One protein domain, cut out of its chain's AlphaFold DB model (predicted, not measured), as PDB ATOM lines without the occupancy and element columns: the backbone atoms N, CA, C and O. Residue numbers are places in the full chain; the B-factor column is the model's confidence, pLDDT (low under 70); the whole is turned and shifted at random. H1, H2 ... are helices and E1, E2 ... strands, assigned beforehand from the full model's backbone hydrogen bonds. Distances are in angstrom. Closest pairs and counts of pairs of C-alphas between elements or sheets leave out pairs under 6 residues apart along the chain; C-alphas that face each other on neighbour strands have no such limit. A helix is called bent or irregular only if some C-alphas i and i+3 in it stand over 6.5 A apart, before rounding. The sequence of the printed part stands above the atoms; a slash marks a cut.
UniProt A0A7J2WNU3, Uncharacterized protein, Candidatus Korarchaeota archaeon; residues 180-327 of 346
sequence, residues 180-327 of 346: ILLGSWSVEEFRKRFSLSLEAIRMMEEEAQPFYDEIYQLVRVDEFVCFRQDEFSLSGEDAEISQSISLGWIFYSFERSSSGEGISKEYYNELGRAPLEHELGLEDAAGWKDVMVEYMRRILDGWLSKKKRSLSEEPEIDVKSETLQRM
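Overview. This is residues 180 to 327 of the 346 residues of an uncharacterized protein of Candidatus Korarchaeota archaeon (UniProt A0A7J2WNU3). A twisted wall of four strands, E1 to E4, has the long helix H3 crossing one face, with H1 and H2 on that face too. E2 and E3 form a long hairpin whose tip, residues 234 to 239, sticks out; E3 and E4 bend and make a second long hairpin, while little H4 packs on H2 after a long loose link. The 148 printed residues hold four named helices and four named strands, in the order E1 H1 H2 E2 E3 E4 H3 H4, class mixed. The sheet runs E1 E2 E3 E4, antiparallel throughout. The whole is loose, with a radius of gyration of the C-alphas of 18.3 A, and spans 57 by 49 by 29 A.

Arrangement. Begin with E1, residues 180 to 186, an edge strand antiparallel to E2, residues 223 to 235; look for N 182 and O 226, 2.9 A apart. E2, E3, residues 238 to 256, and E4, residues 262 to 275, form a meander, each strand the antiparallel neighbour of the one before. In the hairpin E2 and E3, N 229 and O 244 are 2.8 A apart; in the hairpin E3 and E4, N 253 and O 265 are 2.8 A apart. E3 bends by 75 degrees at residue 247, E4 by 54 degrees at residue 272. H1, residues 187 to 194, H2, residues 198 to 215, and H3, residues 285 to 310, make two layers with the sheet, helices on one face. H1 stands up from the sheet. H2 is irregular, C-alphas 211 and 214 being 7.7 A apart; it runs slantwise to the strands at a height of 9.4 A. H3 runs across the strands at a height of 8.0 A; its closest C-alphas to E4 are those of Ile 299 and Gly 272, 5.8 A. H4, residues 322 to 327, touches residues 209 to 213 of H2 alone, closest at the C-alphas of Thr 323 and Asp 213, 5.7 A, at a steep tilt of 66 degrees. Every O i to N i+4 pair is within hydrogen-bond range in H1 and H4, against 9 of 14 in H2 and 20 of 22 in H3.

Along the chain. Find C-alpha 180 at (-39.056, -6.305, -45.335), where E1 begins its 18.4 A. H1 measures 10.6 A and H2 24.3 A; E2 measures 37.0 A, E3 46.8 A and E4 38.5 A. From C-alpha 285 at (-42.829, -3.111, -56.254), H3 runs 37.6 A. H4, 8.7 A long, ends at C-alpha 327, (-20.055, 15.753, -21.693).

Size, cuts and confidence. The C-alphas farthest apart, those of Glu 237 and Arg 326, are 58.0 A apart. The printed part has no cut. The link from H3 to H4 is long; residues 308 to 318, of which 308 to 310 belong to H3, stand free. Mean pLDDT of the printed part is 85.3; residues 258, 308 to 321 and 324 to 327 are under 70.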
ATOM      1  N   ILE A 180     -39.579  -6.370 -43.975       93.44
ATOM      2  CA  ILE A 180     -39.056  -6.305 -45.335       93.44
ATOM      3  C   ILE A 180     -38.532  -4.895 -45.559       93.44
ATOM      4  O   ILE A 180     -39.282  -3.926 -45.400       93.44
ATOM      5  N   LEU A 181     -37.259  -4.766 -45.928       93.38
ATOM      6  CA  LEU A 181     -36.666  -3.465 -46.219       93.38
ATOM      7  C   LEU A 181     -37.267  -2.896 -47.509       93.38
ATOM      8  O   LEU A 181     -37.180  -3.509 -48.572       93.38
ATOM      9  N   LEU A 182     -37.873  -1.711 -47.412       93.38
ATOM     10  CA  LEU A 182     -38.398  -0.976 -48.567       93.38
ATOM     11  C   LEU A 182     -37.424   0.092 -49.064       93.38
ATOM     12  O   LEU A 182     -37.419   0.433 -50.247       93.38
ATOM     13  N   GLY A 183     -36.604   0.631 -48.168       92.88
ATOM     14  CA  GLY A 183     -35.582   1.595 -48.529       92.88
ATOM     15  C   GLY A 183     -34.772   2.051 -47.332       92.88
ATOM     16  O   GLY A 183     -35.238   2.013 -46.190       92.88
ATOM     17  N   SER A 184     -33.559   2.499 -47.626       94.44
ATOM     18  CA  SER A 184     -32.687   3.140 -46.663       94.44
ATOM     19  C   SER A 184     -32.032   4.376 -47.270       94.44
ATOM     20  O   SER A 184     -31.876   4.482 -48.489       94.44
ATOM     21  N   TRP A 185     -31.736   5.354 -46.421       96.56
ATOM     22  CA  TRP A 185     -31.231   6.657 -46.831       96.56
ATOM     23  C   TRP A 185     -30.215   7.172 -45.830       96.56
ATOM     24  O   TRP A 185     -30.445   7.148 -44.619       96.56
ATOM     25  N   SER A 186     -29.144   7.772 -46.350       96.62
ATOM     26  CA  SER A 186     -28.309   8.641 -45.524       96.62
ATOM     27  C   SER A 186     -29.145   9.784 -44.935       96.62
ATOM     28  O   SER A 186     -30.115  10.251 -45.544       96.62
ATOM     29  N   VAL A 187     -28.728  10.284 -43.773       95.62
ATOM     30  CA  VAL A 187     -29.390  11.399 -43.075       95.62
ATOM     31  C   VAL A 187     -29.637  12.588 -44.001       95.62
ATOM     32  O   VAL A 187     -30.728  13.156 -44.028       95.62
ATOM     33  N   GLU A 188     -28.631  12.960 -44.792       94.56
ATOM     34  CA  GLU A 188     -28.696  14.137 -45.655       94.56
ATOM     35  C   GLU A 188     -29.623  13.935 -46.861       94.56
ATOM     36  O   GLU A 188     -30.347  14.856 -47.249       94.56
ATOM     37  N   GLU A 189     -29.648  12.732 -47.440       96.69
ATOM     38  CA  GLU A 189     -30.587  12.399 -48.511       96.69
ATOM     39  C   GLU A 189     -32.029  12.422 -48.000       96.69
ATOM     40  O   GLU A 189     -32.895  13.063 -48.606       96.69
ATOM     41  N   PHE A 190     -32.277  11.789 -46.852       96.38
ATOM     42  CA  PHE A 190     -33.598  11.745 -46.240       96.38
ATOM     43  C   PHE A 190     -34.095  13.150 -45.888       96.38
ATOM     44  O   PHE A 190     -35.208  13.535 -46.258       96.38
ATOM     45  N   ARG A 191     -33.241  13.967 -45.257       94.81
ATOM     46  CA  ARG A 191     -33.541  15.369 -44.940       94.81
ATOM     47  C   ARG A 191     -33.943  16.165 -46.165       94.81
ATOM     48  O   ARG A 191     -34.957  16.853 -46.121       94.81
ATOM     49  N   LYS A 192     -33.180  16.076 -47.259       94.62
ATOM     50  CA  LYS A 192     -33.503  16.790 -48.504       94.62
ATOM     51  C   LYS A 192     -34.828  16.322 -49.085       94.62
ATOM     52  O   LYS A 192     -35.655  17.145 -49.468       94.62
ATOM     53  N   ARG A 193     -35.051  15.007 -49.114       94.38
ATOM     54  CA  ARG A 193     -36.253  14.401 -49.692       94.38
ATOM     55  C   ARG A 193     -37.531  14.751 -48.929       94.38
ATOM     56  O   ARG A 193     -38.563  14.984 -49.556       94.38
ATOM     57  N   PHE A 194     -37.462  14.796 -47.600       93.12
ATOM     58  CA  PHE A 194     -38.616  15.036 -46.727       93.12
ATOM     59  C   PHE A 194     -38.610  16.418 -46.062       93.12
ATOM     60  O   PHE A 194     -39.466  16.699 -45.233       93.12
ATOM     61  N   SER A 195     -37.688  17.303 -46.457       91.38
ATOM     62  CA  SER A 195     -37.538  18.662 -45.910       91.38
ATOM     63  C   SER A 195     -37.408  18.693 -44.378       91.38
ATOM     64  O   SER A 195     -37.965  19.562 -43.708       91.38
ATOM     65  N   LEU A 196     -36.666  17.732 -43.818       91.81
ATOM     66  CA  LEU A 196     -36.457  17.600 -42.375       91.81
ATOM     67  C   LEU A 196     -35.332  18.542 -41.903       91.81
ATOM     68  O   LEU A 196     -34.248  18.573 -42.489       91.81
ATOM     69  N   SER A 197     -35.580  19.328 -40.849       88.88
ATOM     70  CA  SER A 197     -34.616  20.303 -40.311       88.88
ATOM     71  C   SER A 197     -33.495  19.640 -39.496       88.88
ATOM     72  O   SER A 197     -33.584  18.469 -39.140       88.88
ATOM     73  N   LEU A 198     -32.396  20.370 -39.222       88.06
ATOM     74  CA  LEU A 198     -31.309  19.844 -38.366       88.06
ATOM     75  C   LEU A 198     -31.781  19.708 -36.917       88.06
ATOM     76  O   LEU A 198     -31.516  18.688 -36.295       88.06
ATOM     77  N   GLU A 199     -32.550  20.679 -36.425       85.62
ATOM     78  CA  GLU A 199     -33.218  20.609 -35.120       85.62
ATOM     79  C   GLU A 199     -34.071  19.351 -34.949       85.62
ATOM     80  O   GLU A 199     -34.067  18.758 -33.877       85.62
ATOM     81  N   ALA A 200     -34.779  18.911 -35.995       88.69
ATOM     82  CA  ALA A 200     -35.584  17.697 -35.908       88.69
ATOM     83  C   ALA A 200     -34.720  16.441 -35.715       88.69
ATOM     84  O   ALA A 200     -35.121  15.556 -34.973       88.69
ATOM     85  N   ILE A 201     -33.538  16.379 -36.342       91.31
ATOM     86  CA  ILE A 201     -32.580  15.283 -36.125       91.31
ATOM     87  C   ILE A 201     -32.052  15.319 -34.691       91.31
ATOM     88  O   ILE A 201     -32.127  14.313 -33.995       91.31
ATOM     89  N   ARG A 202     -31.605  16.490 -34.223       87.75
ATOM     90  CA  ARG A 202     -31.097  16.664 -32.852       87.75
ATOM     91  C   ARG A 202     -32.113  16.237 -31.801       87.75
ATOM     92  O   ARG A 202     -31.765  15.540 -30.862       87.75
ATOM     93  N   MET A 203     -33.380  16.589 -31.997       88.31
ATOM     94  CA  MET A 203     -34.457  16.178 -31.100       88.31
ATOM     95  C   MET A 203     -34.630  14.652 -31.051       88.31
ATOM     96  O   MET A 203     -34.893  14.111 -29.984       88.31
ATOM     97  N   MET A 204     -34.467  13.944 -32.177       90.88
ATOM     98  CA  MET A 204     -34.490  12.473 -32.178       90.88
ATOM     99  C   MET A 204     -33.325  11.897 -31.363       90.88
ATOM    100  O   MET A 204     -33.532  10.965 -30.590       90.88
ATOM    101  N   GLU A 205     -32.125  12.463 -31.510       92.12
ATOM    102  CA  GLU A 205     -30.917  12.043 -30.782       92.12
ATOM    103  C   GLU A 205     -31.055  12.291 -29.273       92.12
ATOM    104  O   GLU A 205     -30.811  11.389 -28.473       92.12
ATOM    105  N   GLU A 206     -31.510  13.484 -28.880       87.38
ATOM    106  CA  GLU A 206     -31.713  13.882 -27.481       87.38
ATOM    107  C   GLU A 206     -32.781  13.036 -26.780       87.38
ATOM    108  O   GLU A 206     -32.588  12.618 -25.640       87.38
ATOM    109  N   GLU A 207     -33.892  12.740 -27.460       87.06
ATOM    110  CA  GLU A 207     -34.947  11.875 -26.920       87.06
ATOM    111  C   GLU A 207     -34.497  10.429 -26.766       87.06
ATOM    112  O   GLU A 207     -34.956   9.731 -25.860       87.06
ATOM    113  N   ALA A 208     -33.620   9.973 -27.659       88.81
ATOM    114  CA  ALA A 208     -33.119   8.617 -27.628       88.81
ATOM    115  C   ALA A 208     -32.002   8.428 -26.597       88.81
ATOM    116  O   ALA A 208     -31.889   7.350 -26.020       88.81
ATOM    117  N   GLN A 209     -31.200   9.461 -26.335       88.50
ATOM    118  CA  GLN A 209     -30.015   9.375 -25.484       88.50
ATOM    119  C   GLN A 209     -30.233   8.661 -24.135       88.50
ATOM    120  O   GLN A 209     -29.415   7.797 -23.817       88.50
ATOM    121  N   PRO A 210     -31.306   8.922 -23.359       86.81
ATOM    122  CA  PRO A 210     -31.521   8.236 -22.086       86.81
ATOM    123  C   PRO A 210     -31.623   6.708 -22.209       86.81
ATOM    124  O   PRO A 210     -31.250   5.997 -21.283       86.81
ATOM    125  N   PHE A 211     -32.091   6.178 -23.348       83.88
ATOM    126  CA  PHE A 211     -32.166   4.727 -23.574       83.88
ATOM    127  C   PHE A 211     -30.792   4.087 -23.814       83.88
ATOM    128  O   PHE A 211     -30.662   2.873 -23.705       83.88
ATOM    129  N   TYR A 212     -29.781   4.892 -24.144       86.56
ATOM    130  CA  TYR A 212     -28.434   4.454 -24.510       86.56
ATOM    131  C   TYR A 212     -27.365   4.978 -23.539       86.56
ATOM    132  O   TYR A 212     -26.171   4.887 -23.818       86.56
ATOM    133  N   ASP A 213     -27.745   5.519 -22.380       83.00
ATOM    134  CA  ASP A 213     -26.763   6.040 -21.423       83.00
ATOM    135  C   ASP A 213     -25.817   4.950 -20.892       83.00
ATOM    136  O   ASP A 213     -24.635   5.217 -20.672       83.00
ATOM    137  N   GLU A 214     -26.287   3.701 -20.784       80.31
ATOM    138  CA  GLU A 214     -25.482   2.561 -20.323       80.31
ATOM    139  C   GLU A 214     -24.328   2.202 -21.272       80.31
ATOM    140  O   GLU A 214     -23.325   1.633 -20.839       80.31
ATOM    141  N   ILE A 215     -24.428   2.558 -22.559       81.00
ATOM    142  CA  ILE A 215     -23.354   2.309 -23.532       81.00
ATOM    143  C   ILE A 215     -22.332   3.457 -23.598       81.00
ATOM    144  O   ILE A 215     -21.339   3.356 -24.322       81.00
ATOM    145  N   TYR A 216     -22.546   4.540 -22.836       80.00
ATOM    146  CA  TYR A 216     -21.648   5.695 -22.689       80.00
ATOM    147  C   TYR A 216     -21.202   6.358 -24.004       80.00
ATOM    148  O   TYR A 216     -20.115   6.945 -24.070       80.00
ATOM    149  N   GLN A 217     -22.033   6.288 -25.043       85.31
ATOM    150  CA  GLN A 217     -21.807   6.911 -26.348       85.31
ATOM    151  C   GLN A 217     -22.897   7.940 -26.645       85.31
ATOM    152  O   GLN A 217     -24.024   7.827 -26.163       85.31
ATOM    153  N   LEU A 218     -22.546   8.961 -27.434       88.12
ATOM    154  CA  LEU A 218     -23.535   9.910 -27.940       88.12
ATOM    155  C   LEU A 218     -24.353   9.243 -29.031       88.12
ATOM    156  O   LEU A 218     -23.791   8.769 -30.021       88.12
ATOM    157  N   VAL A 219     -25.665   9.270 -28.853       90.62
ATOM    158  CA  VAL A 219     -26.607   8.795 -29.850       90.62
ATOM    159  C   VAL A 219     -26.560   9.713 -31.058       90.62
ATOM    160  O   VAL A 219     -26.555  10.939 -30.933       90.62
ATOM    161  N   ARG A 220     -26.505   9.097 -32.236       93.25
ATOM    162  CA  ARG A 220     -26.553   9.789 -33.517       93.25
ATOM    163  C   ARG A 220     -27.523   9.091 -34.442       93.25
ATOM    164  O   ARG A 220     -27.625   7.866 -34.431       93.25
ATOM    165  N   VAL A 221     -28.218   9.881 -35.245       95.31
ATOM    166  CA  VAL A 221     -28.966   9.350 -36.381       95.31
ATOM    167  C   VAL A 221     -27.965   9.134 -37.508       95.31
ATOM    168  O   VAL A 221     -27.452  10.107 -38.051       95.31
ATOM    169  N   ASP A 222     -27.685   7.883 -37.865       94.62
ATOM    170  CA  ASP A 222     -26.723   7.552 -38.925       94.62
ATOM    171  C   ASP A 222     -27.413   7.215 -40.259       94.62
ATOM    172  O   ASP A 222     -26.924   7.557 -41.339       94.62
ATOM    173  N   GLU A 223     -28.585   6.583 -40.198       96.19
ATOM    174  CA  GLU A 223     -29.358   6.156 -41.368       96.19
ATOM    175  C   GLU A 223     -30.861   6.210 -41.068       96.19
ATOM    176  O   GLU A 223     -31.283   5.915 -39.953       96.19
ATOM    177  N   PHE A 224     -31.679   6.547 -42.066       96.88
ATOM    178  CA  PHE A 224     -33.128   6.335 -42.018       96.88
ATOM    179  C   PHE A 224     -33.496   5.078 -42.787       96.88
ATOM    180  O   PHE A 224     -33.046   4.883 -43.915       96.88
ATOM    181  N   VAL A 225     -34.370   4.262 -42.208       95.69
ATOM    182  CA  VAL A 225     -34.819   2.997 -42.795       95.69
ATOM    183  C   VAL A 225     -36.338   2.924 -42.783       95.69
ATOM    184  O   VAL A 225     -36.999   3.364 -41.839       95.69
ATOM    185  N   CYS A 226     -36.902   2.363 -43.848       95.88
ATOM    186  CA  CYS A 226     -38.327   2.104 -43.951       95.88
ATOM    187  C   CYS A 226     -38.576   0.621 -44.197       95.88
ATOM    188  O   CYS A 226     -38.011   0.023 -45.117       95.88
ATOM    189  N   PHE A 227     -39.462   0.052 -43.386       95.12
ATOM    190  CA  PHE A 227     -39.843  -1.347 -43.450       95.12
ATOM    191  C   PHE A 227     -41.320  -1.496 -43.788       95.12
ATOM    192  O   PHE A 227     -42.173  -0.776 -43.262       95.12
ATOM    193  N   ARG A 228     -41.626  -2.511 -44.591       94.25
ATOM    194  CA  ARG A 228     -42.930  -3.160 -44.554       94.25
ATOM    195  C   ARG A 228     -42.883  -4.221 -43.470       94.25
ATOM    196  O   ARG A 228     -42.056  -5.124 -43.527       94.25
ATOM    197  N   GLN A 229     -43.770  -4.119 -42.497       93.69
ATOM    198  CA  GLN A 229     -43.930  -5.128 -41.462       93.69
ATOM    199  C   GLN A 229     -45.160  -5.966 -41.762       93.69
ATOM    200  O   GLN A 229     -46.279  -5.441 -41.782       93.69
ATOM    201  N   ASP A 230     -44.926  -7.257 -41.969       93.69
ATOM    202  CA  ASP A 230     -45.967  -8.246 -42.202       93.69
ATOM    203  C   ASP A 230     -46.146  -9.075 -40.924       93.69
ATOM    204  O   ASP A 230     -45.298  -9.896 -40.565       93.69
ATOM    205  N   GLU A 231     -47.254  -8.850 -40.226       93.62
ATOM    206  CA  GLU A 231     -47.719  -9.708 -39.137       93.62
ATOM    207  C   GLU A 231     -48.605 -10.798 -39.729       93.62
ATOM    208  O   GLU A 231     -49.608 -10.497 -40.378       93.62
ATOM    209  N   PHE A 232     -48.248 -12.064 -39.539       93.56
ATOM    210  CA  PHE A 232     -48.885 -13.160 -40.254       93.56
ATOM    211  C   PHE A 232     -49.245 -14.355 -39.377       93.56
ATOM    212  O   PHE A 232     -48.650 -14.611 -38.328       93.56
ATOM    213  N   SER A 233     -50.213 -15.125 -39.869       93.94
ATOM    214  CA  SER A 233     -50.615 -16.426 -39.349       93.94
ATOM    215  C   SER A 233     -50.838 -17.404 -40.501       93.94
ATOM    216  O   SER A 233     -51.616 -17.128 -41.411       93.94
ATOM    217  N   LEU A 234     -50.164 -18.552 -40.449       93.69
ATOM    218  CA  LEU A 234     -50.333 -19.684 -41.355       93.69
ATOM    219  C   LEU A 234     -51.023 -20.815 -40.608       93.69
ATOM    220  O   LEU A 234     -50.428 -21.446 -39.730       93.69
ATOM    221  N   SER A 235     -52.270 -21.093 -40.979       86.75
ATOM    222  CA  SER A 235     -53.052 -22.188 -40.407       86.75
ATOM    223  C   SER A 235     -53.873 -22.870 -41.499       86.75
ATOM    224  O   SER A 235     -54.530 -22.218 -42.309       86.75
ATOM    225  N   GLY A 236     -53.797 -24.201 -41.573       88.38
ATOM    226  CA  GLY A 236     -54.454 -24.951 -42.645       88.38
ATOM    227  C   GLY A 236     -53.954 -24.544 -44.036       88.38
ATOM    228  O   GLY A 236     -52.757 -24.621 -44.306       88.38
ATOM    229  N   GLU A 237     -54.872 -24.150 -44.925       91.00
ATOM    230  CA  GLU A 237     -54.573 -23.775 -46.320       91.00
ATOM    231  C   GLU A 237     -54.368 -22.273 -46.553       91.00
ATOM    232  O   GLU A 237     -53.967 -21.870 -47.652       91.00
ATOM    233  N   ASP A 238     -54.640 -21.449 -45.545       92.50
ATOM    234  CA  ASP A 238     -54.721 -20.004 -45.702       92.50
ATOM    235  C   ASP A 238     -53.638 -19.293 -44.877       92.50
ATOM    236  O   ASP A 238     -53.163 -19.776 -43.843       92.50
ATOM    237  N   ALA A 239     -53.253 -18.122 -45.371       94.00
ATOM    238  CA  ALA A 239     -52.414 -17.151 -44.695       94.00
ATOM    239  C   ALA A 239     -53.253 -15.912 -44.376       94.00
ATOM    240  O   ALA A 239     -53.854 -15.329 -45.280       94.00
ATOM    241  N   GLU A 240     -53.281 -15.498 -43.112       94.62
ATOM    242  CA  GLU A 240     -53.776 -14.180 -42.713       94.62
ATOM    243  C   GLU A 240     -52.593 -13.241 -42.510       94.62
ATOM    244  O   GLU A 240     -51.664 -13.589 -41.786       94.62
ATOM    245  N   ILE A 241     -52.626 -12.065 -43.134       94.00
ATOM    246  CA  ILE A 241     -51.506 -11.118 -43.141       94.00
ATOM    247  C   ILE A 241     -52.037  -9.722 -42.817       94.00
ATOM    248  O   ILE A 241     -52.981  -9.247 -43.443       94.00
ATOM    249  N   SER A 242     -51.442  -9.045 -41.846       93.38
ATOM    250  CA  SER A 242     -51.675  -7.635 -41.545       93.38
ATOM    251  C   SER A 242     -50.406  -6.861 -41.849       93.38
ATOM    252  O   SER A 242     -49.335  -7.203 -41.353       93.38
ATOM    253  N   GLN A 243     -50.531  -5.819 -42.665       94.44
ATOM    254  CA  GLN A 243     -49.386  -5.063 -43.157       94.44
ATOM    255  C   GLN A 243     -49.364  -3.657 -42.574       94.44
ATOM    256  O   GLN A 243     -50.401  -3.007 -42.396       94.44
ATOM    257  N   SER A 244     -48.162  -3.173 -42.295       94.94
ATOM    258  CA  SER A 244     -47.926  -1.798 -41.873       94.94
ATOM    259  C   SER A 244     -46.602  -1.283 -42.417       94.94
ATOM    260  O   SER A 244     -45.692  -2.058 -42.704       94.94
ATOM    261  N   ILE A 245     -46.506   0.033 -42.563       96.12
ATOM    262  CA  ILE A 245     -45.252   0.716 -42.864       96.12
ATOM    263  C   ILE A 245     -44.679   1.218 -41.543       96.12
ATOM    264  O   ILE A 245     -45.367   1.915 -40.793       96.12
ATOM    265  N   SER A 246     -43.428   0.866 -41.271       95.38
ATOM    266  CA  SER A 246     -42.655   1.375 -40.143       95.38
ATOM    267  C   SER A 246     -41.523   2.246 -40.677       95.38
ATOM    268  O   SER A 246     -40.843   1.886 -41.641       95.38
ATOM    269  N   LEU A 247     -41.367   3.424 -40.084       96.62
ATOM    270  CA  LEU A 247     -40.256   4.327 -40.342       96.62
ATOM    271  C   LEU A 247     -39.447   4.435 -39.059       96.62
ATOM    272  O   LEU A 247     -40.001   4.683 -37.987       96.62
ATOM    273  N   GLY A 248     -38.136   4.325 -39.190       94.94
ATOM    274  CA  GLY A 248     -37.223   4.542 -38.089       94.94
ATOM    275  C   GLY A 248     -35.845   4.942 -38.572       94.94
ATOM    276  O   GLY A 248     -35.644   5.301 -39.735       94.94
ATOM    277  N   TRP A 249     -34.904   4.896 -37.648       95.19
ATOM    278  CA  TRP A 249     -33.523   5.260 -37.896       95.19
ATOM    279  C   TRP A 249     -32.564   4.341 -37.152       95.19
ATOM    280  O   TRP A 249     -32.935   3.693 -36.170       95.19
ATOM    281  N   ILE A 250     -31.340   4.268 -37.663       93.31
ATOM    282  CA  ILE A 250     -30.269   3.428 -37.140       93.31
ATOM    283  C   ILE A 250     -29.240   4.301 -36.435       93.31
ATOM    284  O   ILE A 250     -28.883   5.376 -36.923       93.31
ATOM    285  N   PHE A 251     -28.774   3.796 -35.299       92.38
ATOM    286  CA  PHE A 251     -27.612   4.279 -34.571       92.38
ATOM    287  C   PHE A 251     -26.549   3.182 -34.529       92.38
ATOM    288  O   PHE A 251     -26.839   2.067 -34.087       92.38
ATOM    289  N   TYR A 252     -25.330   3.501 -34.960       90.12
ATOM    290  CA  TYR A 252     -24.184   2.603 -34.866       90.12
ATOM    291  C   TYR A 252     -23.339   2.943 -33.633       90.12
ATOM    292  O   TYR A 252     -22.776   4.030 -33.512       90.12
ATOM    293  N   SER A 253     -23.201   1.976 -32.733       87.81
ATOM    294  CA  SER A 253     -22.268   2.019 -31.604       87.81
ATOM    295  C   SER A 253     -21.003   1.244 -31.942       87.81
ATOM    296  O   SER A 253     -21.060   0.206 -32.603       87.81
ATOM    297  N   PHE A 254     -19.858   1.713 -31.453       83.44
ATOM    298  CA  PHE A 254     -18.594   0.985 -31.553       83.44
ATOM    299  C   PHE A 254     -18.156   0.492 -30.180       83.44
ATOM    300  O   PHE A 254     -17.904   1.278 -29.272       83.44
ATOM    301  N   GLU A 255     -18.023  -0.817 -30.026       80.25
ATOM    302  CA  GLU A 255     -17.684  -1.468 -28.765       80.25
ATOM    303  C   GLU A 255     -16.429  -2.323 -28.938       80.25
ATOM    304  O   GLU A 255     -16.109  -2.769 -30.037       80.25
ATOM    305  N   ARG A 256     -15.690  -2.577 -27.855       72.94
ATOM    306  CA  ARG A 256     -14.640  -3.602 -27.869       72.94
ATOM    307  C   ARG A 256     -15.222  -4.907 -27.356       72.94
ATOM    308  O   ARG A 256     -15.782  -4.955 -26.264       72.94
ATOM    309  N   SER A 257     -15.052  -5.962 -28.135       70.12
ATOM    310  CA  SER A 257     -15.315  -7.332 -27.706       70.12
ATOM    311  C   SER A 257     -14.440  -7.730 -26.515       70.12
ATOM    312  O   SER A 257     -13.421  -7.101 -26.216       70.12
ATOM    313  N   SER A 258     -14.791  -8.846 -25.873       68.50
ATOM    314  CA  SER A 258     -13.965  -9.465 -24.831       68.50
ATOM    315  C   SER A 258     -12.584  -9.916 -25.331       68.50
ATOM    316  O   SER A 258     -11.665 -10.035 -24.524       68.50
ATOM    317  N   SER A 259     -12.410 -10.125 -26.643       72.50
ATOM    318  CA  SER A 259     -11.119 -10.405 -27.289       72.50
ATOM    319  C   SER A 259     -10.337  -9.140 -27.678       72.50
ATOM    320  O   SER A 259      -9.198  -9.246 -28.127       72.50
ATOM    321  N   GLY A 260     -10.905  -7.943 -27.488       71.38
ATOM    322  CA  GLY A 260     -10.280  -6.657 -27.814       71.38
ATOM    323  C   GLY A 260     -10.512  -6.167 -29.249       71.38
ATOM    324  O   GLY A 260     -10.101  -5.053 -29.576       71.38
ATOM    325  N   GLU A 261     -11.191  -6.949 -30.090       77.19
ATOM    326  CA  GLU A 261     -11.608  -6.548 -31.440       77.19
ATOM    327  C   GLU A 261     -12.728  -5.503 -31.381       77.19
ATOM    328  O   GLU A 261     -13.620  -5.598 -30.534       77.19
ATOM    329  N   GLY A 262     -12.686  -4.512 -32.276       76.19
ATOM    330  CA  GLY A 262     -13.761  -3.533 -32.424       76.19
ATOM    331  C   GLY A 262     -14.971  -4.161 -33.113       76.19
ATOM    332  O   GLY A 262     -14.848  -4.659 -34.228       76.19
ATOM    333  N   ILE A 263     -16.124  -4.119 -32.458       77.44
ATOM    334  CA  ILE A 263     -17.414  -4.567 -32.977       77.44
ATOM    335  C   ILE A 263     -18.292  -3.333 -33.166       77.44
ATOM    336  O   ILE A 263     -18.368  -2.483 -32.279       77.44
ATOM    337  N   SER A 264     -18.964  -3.237 -34.312       81.81
ATOM    338  CA  SER A 264     -20.060  -2.286 -34.483       81.81
ATOM    339  C   SER A 264     -21.371  -2.967 -34.102       81.81
ATOM    340  O   SER A 264     -21.627  -4.091 -34.533       81.81
ATOM    341  N   LYS A 265     -22.173  -2.313 -33.263       84.38
ATOM    342  CA  LYS A 265     -23.550  -2.712 -32.978       84.38
ATOM    343  C   LYS A 265     -24.508  -1.709 -33.590       84.38
ATOM    344  O   LYS A 265     -24.284  -0.506 -33.508       84.38
ATOM    345  N   GLU A 266     -25.593  -2.224 -34.140       87.12
ATOM    346  CA  GLU A 266     -26.630  -1.433 -34.790       87.12
ATOM    347  C   GLU A 266     -27.882  -1.422 -33.914       87.12
ATOM    348  O   GLU A 266     -28.318  -2.467 -33.425       87.12
ATOM    349  N   TYR A 267     -28.473  -0.248 -33.726       88.44
ATOM    350  CA  TYR A 267     -29.693  -0.079 -32.946       88.44
ATOM    351  C   TYR A 267     -30.780   0.575 -33.792       88.44
ATOM    352  O   TYR A 267     -30.641   1.720 -34.227       88.44
ATOM    353  N   TYR A 268     -31.878  -0.152 -34.005       89.50
ATOM    354  CA  TYR A 268     -33.066   0.375 -34.668       89.50
ATOM    355  C   TYR A 268     -33.970   1.133 -33.693       89.50
ATOM    356  O   TYR A 268     -34.387   0.601 -32.664       89.50
ATOM    357  N   ASN A 269     -34.329   2.357 -34.070       91.19
ATOM    358  CA  ASN A 269     -35.229   3.229 -33.331       91.19
ATOM    359  C   ASN A 269     -36.469   3.526 -34.183       91.19
ATOM    360  O   ASN A 269     -36.390   4.239 -35.185       91.19
ATOM    361  N   GLU A 270     -37.626   2.982 -33.792       91.88
ATOM    362  CA  GLU A 270     -38.890   3.223 -34.498       91.88
ATOM    363  C   GLU A 270     -39.372   4.662 -34.246       91.88
ATOM    364  O   GLU A 270     -39.624   5.058 -33.108       91.88
ATOM    365  N   LEU A 271     -39.536   5.443 -35.316       92.19
ATOM    366  CA  LEU A 271     -40.117   6.787 -35.260       92.19
ATOM    367  C   LEU A 271     -41.648   6.716 -35.222       92.19
ATOM    368  O   LEU A 271     -42.320   7.500 -34.545       92.19
ATOM    369  N   GLY A 272     -42.204   5.771 -35.974       92.94
ATOM    370  CA  GLY A 272     -43.618   5.457 -35.944       92.94
ATOM    371  C   GLY A 272     -44.011   4.406 -36.966       92.94
ATOM    372  O   GLY A 272     -43.256   4.050 -37.871       92.94
ATOM    373  N   ARG A 273     -45.248   3.940 -36.819       94.06
ATOM    374  CA  ARG A 273     -45.847   2.892 -37.636       94.06
ATOM    375  C   ARG A 273     -47.238   3.307 -38.087       94.06
ATOM    376  O   ARG A 273     -48.013   3.849 -37.298       94.06
ATOM    377  N   ALA A 274     -47.560   3.030 -39.343       95.25
ATOM    378  CA  ALA A 274     -48.868   3.289 -39.925       95.25
ATOM    379  C   ALA A 274     -49.422   1.999 -40.567       95.25
ATOM    380  O   ALA A 274     -48.774   1.439 -41.456       95.25
ATOM    381  N   PRO A 275     -50.589   1.495 -40.118       94.12
ATOM    382  CA  PRO A 275     -51.203   0.303 -40.694       94.12
ATOM    383  C   PRO A 275     -51.687   0.591 -42.111       94.12
ATOM    384  O   PRO A 275     -52.251   1.654 -42.361       94.12
ATOM    385  N   LEU A 276     -51.498  -0.363 -43.019       92.94
ATOM    386  CA  LEU A 276     -51.917  -0.212 -44.405       92.94
ATOM    387  C   LEU A 276     -53.452  -0.168 -44.505       92.94
ATOM    388  O   LEU A 276     -54.158  -1.024 -43.957       92.94
ATOM    389  N   GLU A 277     -53.965   0.852 -45.195       87.69
ATOM    390  CA  GLU A 277     -55.403   1.125 -45.340       87.69
ATOM    391  C   GLU A 277     -56.018   0.486 -46.598       87.69
ATOM    392  O   GLU A 277     -57.240   0.348 -46.687       87.69
ATOM    393  N   HIS A 278     -55.191   0.049 -47.550       84.25
ATOM    394  CA  HIS A 278     -55.617  -0.540 -48.824       84.25
ATOM    395  C   HIS A 278     -54.864  -1.838 -49.112       84.25
ATOM    396  O   HIS A 278     -53.768  -2.047 -48.611       84.25
ATOM    397  N   GLU A 279     -55.456  -2.729 -49.901       83.12
ATOM    398  CA  GLU A 279     -54.803  -3.980 -50.277       83.12
ATOM    399  C   GLU A 279     -53.759  -3.742 -51.361       83.12
ATOM    400  O   GLU A 279     -54.046  -3.101 -52.373       83.12
ATOM    401  N   LEU A 280     -52.556  -4.273 -51.143       86.88
ATOM    402  CA  LEU A 280     -51.456  -4.190 -52.089       86.88
ATOM    403  C   LEU A 280     -50.832  -5.572 -52.280       86.88
ATOM    404  O   LEU A 280     -50.631  -6.318 -51.322       86.88
ATOM    405  N   GLY A 281     -50.527  -5.923 -53.530       86.06
ATOM    406  CA  GLY A 281     -49.876  -7.194 -53.834       86.06
ATOM    407  C   GLY A 281     -48.501  -7.281 -53.171       86.06
ATOM    408  O   GLY A 281     -47.727  -6.324 -53.200       86.06
ATOM    409  N   LEU A 282     -48.154  -8.441 -52.607       86.69
ATOM    410  CA  LEU A 282     -46.862  -8.657 -51.935       86.69
ATOM    411  C   LEU A 282     -45.661  -8.368 -52.847       86.69
ATOM    412  O   LEU A 282     -44.610  -7.946 -52.366       86.69
ATOM    413  N   GLU A 283     -45.842  -8.592 -54.149       86.44
ATOM    414  CA  GLU A 283     -44.835  -8.478 -55.206       86.44
ATOM    415  C   GLU A 283     -44.930  -7.152 -55.995       86.44
ATOM    416  O   GLU A 283     -44.100  -6.904 -56.867       86.44
ATOM    417  N   ASP A 284     -45.900  -6.278 -55.692       88.88
ATOM    418  CA  ASP A 284     -46.138  -5.024 -56.426       88.88
ATOM    419  C   ASP A 284     -45.128  -3.926 -56.050       88.88
ATOM    420  O   ASP A 284     -45.403  -3.018 -55.264       88.88
ATOM    421  N   ALA A 285     -43.920  -4.014 -56.606       86.69
ATOM    422  CA  ALA A 285     -42.829  -3.111 -56.254       86.69
ATOM    423  C   ALA A 285     -43.108  -1.633 -56.555       86.69
ATOM    424  O   ALA A 285     -42.670  -0.759 -55.802       86.69
ATOM    425  N   ALA A 286     -43.840  -1.345 -57.633       87.94
ATOM    426  CA  ALA A 286     -44.211   0.021 -57.980       87.94
ATOM    427  C   ALA A 286     -45.211   0.581 -56.962       87.94
ATOM    428  O   ALA A 286     -44.969   1.652 -56.403       87.94
ATOM    429  N   GLY A 287     -46.263  -0.181 -56.649       90.94
ATOM    430  CA  GLY A 287     -47.242   0.208 -55.642       90.94
ATOM    431  C   GLY A 287     -46.622   0.396 -54.256       90.94
ATOM    432  O   GLY A 287     -46.898   1.392 -53.586       90.94
ATOM    433  N   TRP A 288     -45.704  -0.490 -53.847       91.44
ATOM    434  CA  TRP A 288     -45.013  -0.363 -52.559       91.44
ATOM    435  C   TRP A 288     -44.163   0.899 -52.486       91.44
ATOM    436  O   TRP A 288     -44.136   1.543 -51.443       91.44
ATOM    437  N   LYS A 289     -43.503   1.294 -53.579       90.31
ATOM    438  CA  LYS A 289     -42.701   2.522 -53.618       90.31
ATOM    439  C   LYS A 289     -43.550   3.776 -53.400       90.31
ATOM    440  O   LYS A 289     -43.113   4.677 -52.680       90.31
ATOM    441  N   ASP A 290     -44.736   3.833 -53.999       90.06
ATOM    442  CA  ASP A 290     -45.642   4.977 -53.868       90.06
ATOM    443  C   ASP A 290     -46.229   5.051 -52.451       90.06
ATOM    444  O   ASP A 290     -46.110   6.082 -51.781       90.06
ATOM    445  N   VAL A 291     -46.739   3.920 -51.948       92.75
ATOM    446  CA  VAL A 291     -47.262   3.776 -50.578       92.75
ATOM    447  C   VAL A 291     -46.198   4.125 -49.538       92.75
ATOM    448  O   VAL A 291     -46.469   4.859 -48.589       92.75
ATOM    449  N   MET A 292     -44.965   3.653 -49.724       93.50
ATOM    450  CA  MET A 292     -43.849   3.916 -48.816       93.50
ATOM    451  C   MET A 292     -43.619   5.423 -48.637       93.50
ATOM    452  O   MET A 292     -43.499   5.901 -47.511       93.50
ATOM    453  N   VAL A 293     -43.590   6.205 -49.723       93.38
ATOM    454  CA  VAL A 293     -43.352   7.658 -49.646       93.38
ATOM    455  C   VAL A 293     -44.493   8.387 -48.943       93.38
ATOM    456  O   VAL A 293     -44.234   9.275 -48.128       93.38
ATOM    457  N   GLU A 294     -45.736   8.026 -49.251       94.88
ATOM    458  CA  GLU A 294     -46.922   8.609 -48.625       94.88
ATOM    459  C   GLU A 294     -46.953   8.335 -47.113       94.88
ATOM    460  O   GLU A 294     -47.091   9.258 -46.305       94.88
ATOM    461  N   TYR A 295     -46.754   7.078 -46.718       96.12
ATOM    462  CA  TYR A 295     -46.836   6.656 -45.322       96.12
ATOM    463  C   TYR A 295     -45.681   7.216 -44.493       96.12
ATOM    464  O   TYR A 295     -45.907   7.668 -43.370       96.12
ATOM    465  N   MET A 296     -44.465   7.283 -45.048       96.06
ATOM    466  CA  MET A 296     -43.344   7.960 -44.388       96.06
ATOM    467  C   MET A 296     -43.653   9.434 -44.108       96.06
ATOM    468  O   MET A 296     -43.407   9.896 -42.995       96.06
ATOM    469  N   ARG A 297     -44.239  10.171 -45.068       95.50
ATOM    470  CA  ARG A 297     -44.658  11.569 -44.845       95.50
ATOM    471  C   ARG A 297     -45.674  11.669 -43.718       95.50
ATOM    472  O   ARG A 297     -45.488  12.468 -42.811       95.50
ATOM    473  N   ARG A 298     -46.697  10.812 -43.725       95.25
ATOM    474  CA  ARG A 298     -47.716  10.782 -42.669       95.25
ATOM    475  C   ARG A 298     -47.119  10.504 -41.288       95.25
ATOM    476  O   ARG A 298     -47.507  11.159 -40.321       95.25
ATOM    477  N   ILE A 299     -46.190   9.551 -41.184       96.19
ATOM    478  CA  ILE A 299     -45.497   9.234 -39.927       96.19
ATOM    479  C   ILE A 299     -44.666  10.438 -39.464       96.19
ATOM    480  O   ILE A 299     -44.788  10.845 -38.309       96.19
ATOM    481  N   LEU A 300     -43.881  11.045 -40.361       94.62
ATOM    482  CA  LEU A 300     -43.067  12.227 -40.063       94.62
ATOM    483  C   LEU A 300     -43.915  13.423 -39.628       94.62
ATOM    484  O   LEU A 300     -43.623  14.028 -38.601       94.62
ATOM    485  N   ASP A 301     -44.979  13.748 -40.359       92.94
ATOM    486  CA  ASP A 301     -45.888  14.848 -40.026       92.94
ATOM    487  C   ASP A 301     -46.584  14.596 -38.681       92.94
ATOM    488  O   ASP A 301     -46.718  15.497 -37.844       92.94
ATOM    489  N   GLY A 302     -46.982  13.345 -38.429       92.62
ATOM    490  CA  GLY A 302     -47.522  12.903 -37.147       92.62
ATOM    491  C   GLY A 302     -46.522  13.054 -35.999       92.62
ATOM    492  O   GLY A 302     -46.897  13.502 -34.916       92.62
ATOM    493  N   TRP A 303     -45.250  12.730 -36.224       92.31
ATOM    494  CA  TRP A 303     -44.186  12.915 -35.238       92.31
ATOM    495  C   TRP A 303     -43.907  14.407 -34.999       92.31
ATOM    496  O   TRP A 303     -44.049  14.886 -33.875       92.31
ATOM    497  N   LEU A 304     -43.643  15.182 -36.055       89.81
ATOM    498  CA  LEU A 304     -43.349  16.620 -35.988       89.81
ATOM    499  C   LEU A 304     -44.481  17.425 -35.336       89.81
ATOM    500  O   LEU A 304     -44.227  18.353 -34.568       89.81
ATOM    501  N   SER A 305     -45.742  17.089 -35.622       87.38
ATOM    502  CA  SER A 305     -46.898  17.770 -35.024       87.38
ATOM    503  C   SER A 305     -47.026  17.516 -33.521       87.38
ATOM    504  O   SER A 305     -47.362  18.446 -32.784       87.38
ATOM    505  N   LYS A 306     -46.706  16.303 -33.043       85.00
ATOM    506  CA  LYS A 306     -46.615  16.009 -31.603       85.00
ATOM    507  C   LYS A 306     -45.522  16.850 -30.942       85.00
ATOM    508  O   LYS A 306     -45.759  17.402 -29.874       85.00
ATOM    509  N   LYS A 307     -44.375  17.021 -31.605       76.75
ATOM    510  CA  LYS A 307     -43.234  17.787 -31.074       76.75
ATOM    511  C   LYS A 307     -43.441  19.297 -31.065       76.75
ATOM    512  O   LYS A 307     -43.061  19.955 -30.105       76.75
ATOM    513  N   LYS A 308     -44.129  19.861 -32.064       67.69
ATOM    514  CA  LYS A 308     -44.510  21.288 -32.058       67.69
ATOM    515  C   LYS A 308     -45.369  21.675 -30.850       67.69
ATOM    516  O   LYS A 308     -45.280  22.814 -30.414       67.69
ATOM    517  N   ARG A 309     -46.175  20.749 -30.314       55.34
ATOM    518  CA  ARG A 309     -46.952  20.974 -29.080       55.34
ATOM    519  C   ARG A 309     -46.070  20.976 -27.830       55.34
ATOM    520  O   ARG A 309     -46.306  21.782 -26.943       55.34
ATOM    521  N   SER A 310     -45.035  20.138 -27.791       53.38
ATOM    522  CA  SER A 310     -44.047  20.112 -26.702       53.38
ATOM    523  C   SER A 310     -43.095  21.314 -26.720       53.38
ATOM    524  O   SER A 310     -42.614  21.709 -25.673       53.38
ATOM    525  N   LEU A 311     -42.850  21.924 -27.886       47.59
ATOM    526  CA  LEU A 311     -42.018  23.129 -28.039       47.59
ATOM    527  C   LEU A 311     -42.742  24.447 -27.699       47.59
ATOM    528  O   LEU A 311     -42.094  25.486 -27.601       47.59
ATOM    529  N   SER A 312     -44.077  24.440 -27.600       48.00
ATOM    530  CA  SER A 312     -44.873  25.617 -27.210       48.00
ATOM    531  C   SER A 312     -45.069  25.757 -25.698       48.00
ATOM    532  O   SER A 312     -45.499  26.812 -25.240       48.00
ATOM    533  N   GLU A 313     -44.766  24.706 -24.941       45.97
ATOM    534  CA  GLU A 313     -44.585  24.757 -23.492       45.97
ATOM    535  C   GLU A 313     -43.084  25.001 -23.267       45.97
ATOM    536  O   GLU A 313     -42.265  24.376 -23.940       45.97
ATOM    537  N   GLU A 314     -42.701  25.980 -22.437       35.38
ATOM    538  CA  GLU A 314     -41.279  26.273 -22.190       35.38
ATOM    539  C   GLU A 314     -40.545  24.979 -21.806       35.38
ATOM    540  O   GLU A 314     -40.985  24.293 -20.879       35.38
ATOM    541  N   PRO A 315     -39.449  24.616 -22.494       39.84
ATOM    542  CA  PRO A 315     -38.699  23.441 -22.117       39.84
ATOM    543  C   PRO A 315     -37.982  23.762 -20.808       39.84
ATOM    544  O   PRO A 315     -36.963  24.456 -20.798       39.84
ATOM    545  N   GLU A 316     -38.474  23.230 -19.690       39.47
ATOM    546  CA  GLU A 316     -37.544  22.845 -18.638       39.47
ATOM    547  C   GLU A 316     -36.576  21.864 -19.300       39.47
ATOM    548  O   GLU A 316     -36.973  20.790 -19.756       39.47
ATOM    549  N   ILE A 317     -35.316  22.279 -19.442       44.62
ATOM    550  CA  ILE A 317     -34.231  21.414 -19.895       44.62
ATOM    551  C   ILE A 317     -33.979  20.408 -18.765       44.62
ATOM    552  O   ILE A 317     -33.002  20.496 -18.024       44.62
ATOM    553  N   ASP A 318     -34.896  19.464 -18.594       45.59
ATOM    554  CA  ASP A 318     -34.721  18.310 -17.732       45.59
ATOM    555  C   ASP A 318     -33.839  17.332 -18.513       45.59
ATOM    556  O   ASP A 318     -34.321  16.425 -19.198       45.59
ATOM    557  N   VAL A 319     -32.522  17.594 -18.523       53.41
ATOM    558  CA  VAL A 319     -31.533  16.695 -19.133       53.41
ATOM    559  C   VAL A 319     -31.527  15.414 -18.307       53.41
ATOM    560  O   VAL A 319     -30.705  15.250 -17.413       53.41
ATOM    561  N   LYS A 320     -32.446  14.493 -18.591       61.16
ATOM    562  CA  LYS A 320     -32.513  13.191 -17.915       61.16
ATOM    563  C   LYS A 320     -31.328  12.282 -18.251       61.16
ATOM    564  O   LYS A 320     -31.175  11.259 -17.596       61.16
ATOM    565  N   SER A 321     -30.506  12.641 -19.245       64.44
ATOM    566  CA  SER A 321     -29.348  11.846 -19.662       64.44
ATOM    567  C   SER A 321     -28.083  12.163 -18.865       64.44
ATOM    568  O   SER A 321     -27.572  13.288 -18.894       64.44
ATOM    569  N   GLU A 322     -27.511  11.140 -18.232       70.44
ATOM    570  CA  GLU A 322     -26.242  11.250 -17.506       70.44
ATOM    571  C   GLU A 322     -25.054  11.469 -18.457       70.44
ATOM    572  O   GLU A 322     -24.131  12.225 -18.140       70.44
ATOM    573  N   THR A 323     -25.077  10.863 -19.651       72.44
ATOM    574  CA  THR A 323     -23.996  10.994 -20.643       72.44
ATOM    575  C   THR A 323     -23.910  12.416 -21.189       72.44
ATOM    576  O   THR A 323     -22.815  12.987 -21.242       72.44
ATOM    577  N   LEU A 324     -25.051  13.021 -21.543       66.50
ATOM    578  CA  LEU A 324     -25.096  14.411 -22.007       66.50
ATOM    579  C   LEU A 324     -24.650  15.373 -20.910       66.50
ATOM    580  O   LEU A 324     -23.821  16.244 -21.174       66.50
ATOM    581  N   GLN A 325     -25.113  15.179 -19.671       69.19
ATOM    582  CA  GLN A 325     -24.645  15.978 -18.538       69.19
ATOM    583  C   GLN A 325     -23.127  15.858 -18.346       69.19
ATOM    584  O   GLN A 325     -22.449  16.875 -18.193       69.19
ATOM    585  N   ARG A 326     -22.566  14.643 -18.405       66.25
ATOM    586  CA  ARG A 326     -21.119  14.406 -18.271       66.25
ATOM    587  C   ARG A 326     -20.317  15.154 -19.335       66.25
ATOM    588  O   ARG A 326     -19.305  15.787 -19.024       66.25
ATOM    589  N   MET A 327     -20.754  15.091 -20.590       67.25
ATOM    590  CA  MET A 327     -20.055  15.753 -21.693       67.25
ATOM    591  C   MET A 327     -20.211  17.273 -21.639       67.25
ATOM    592  O   MET A 327     -19.224  17.978 -21.839       67.25
TER     593      MET A 327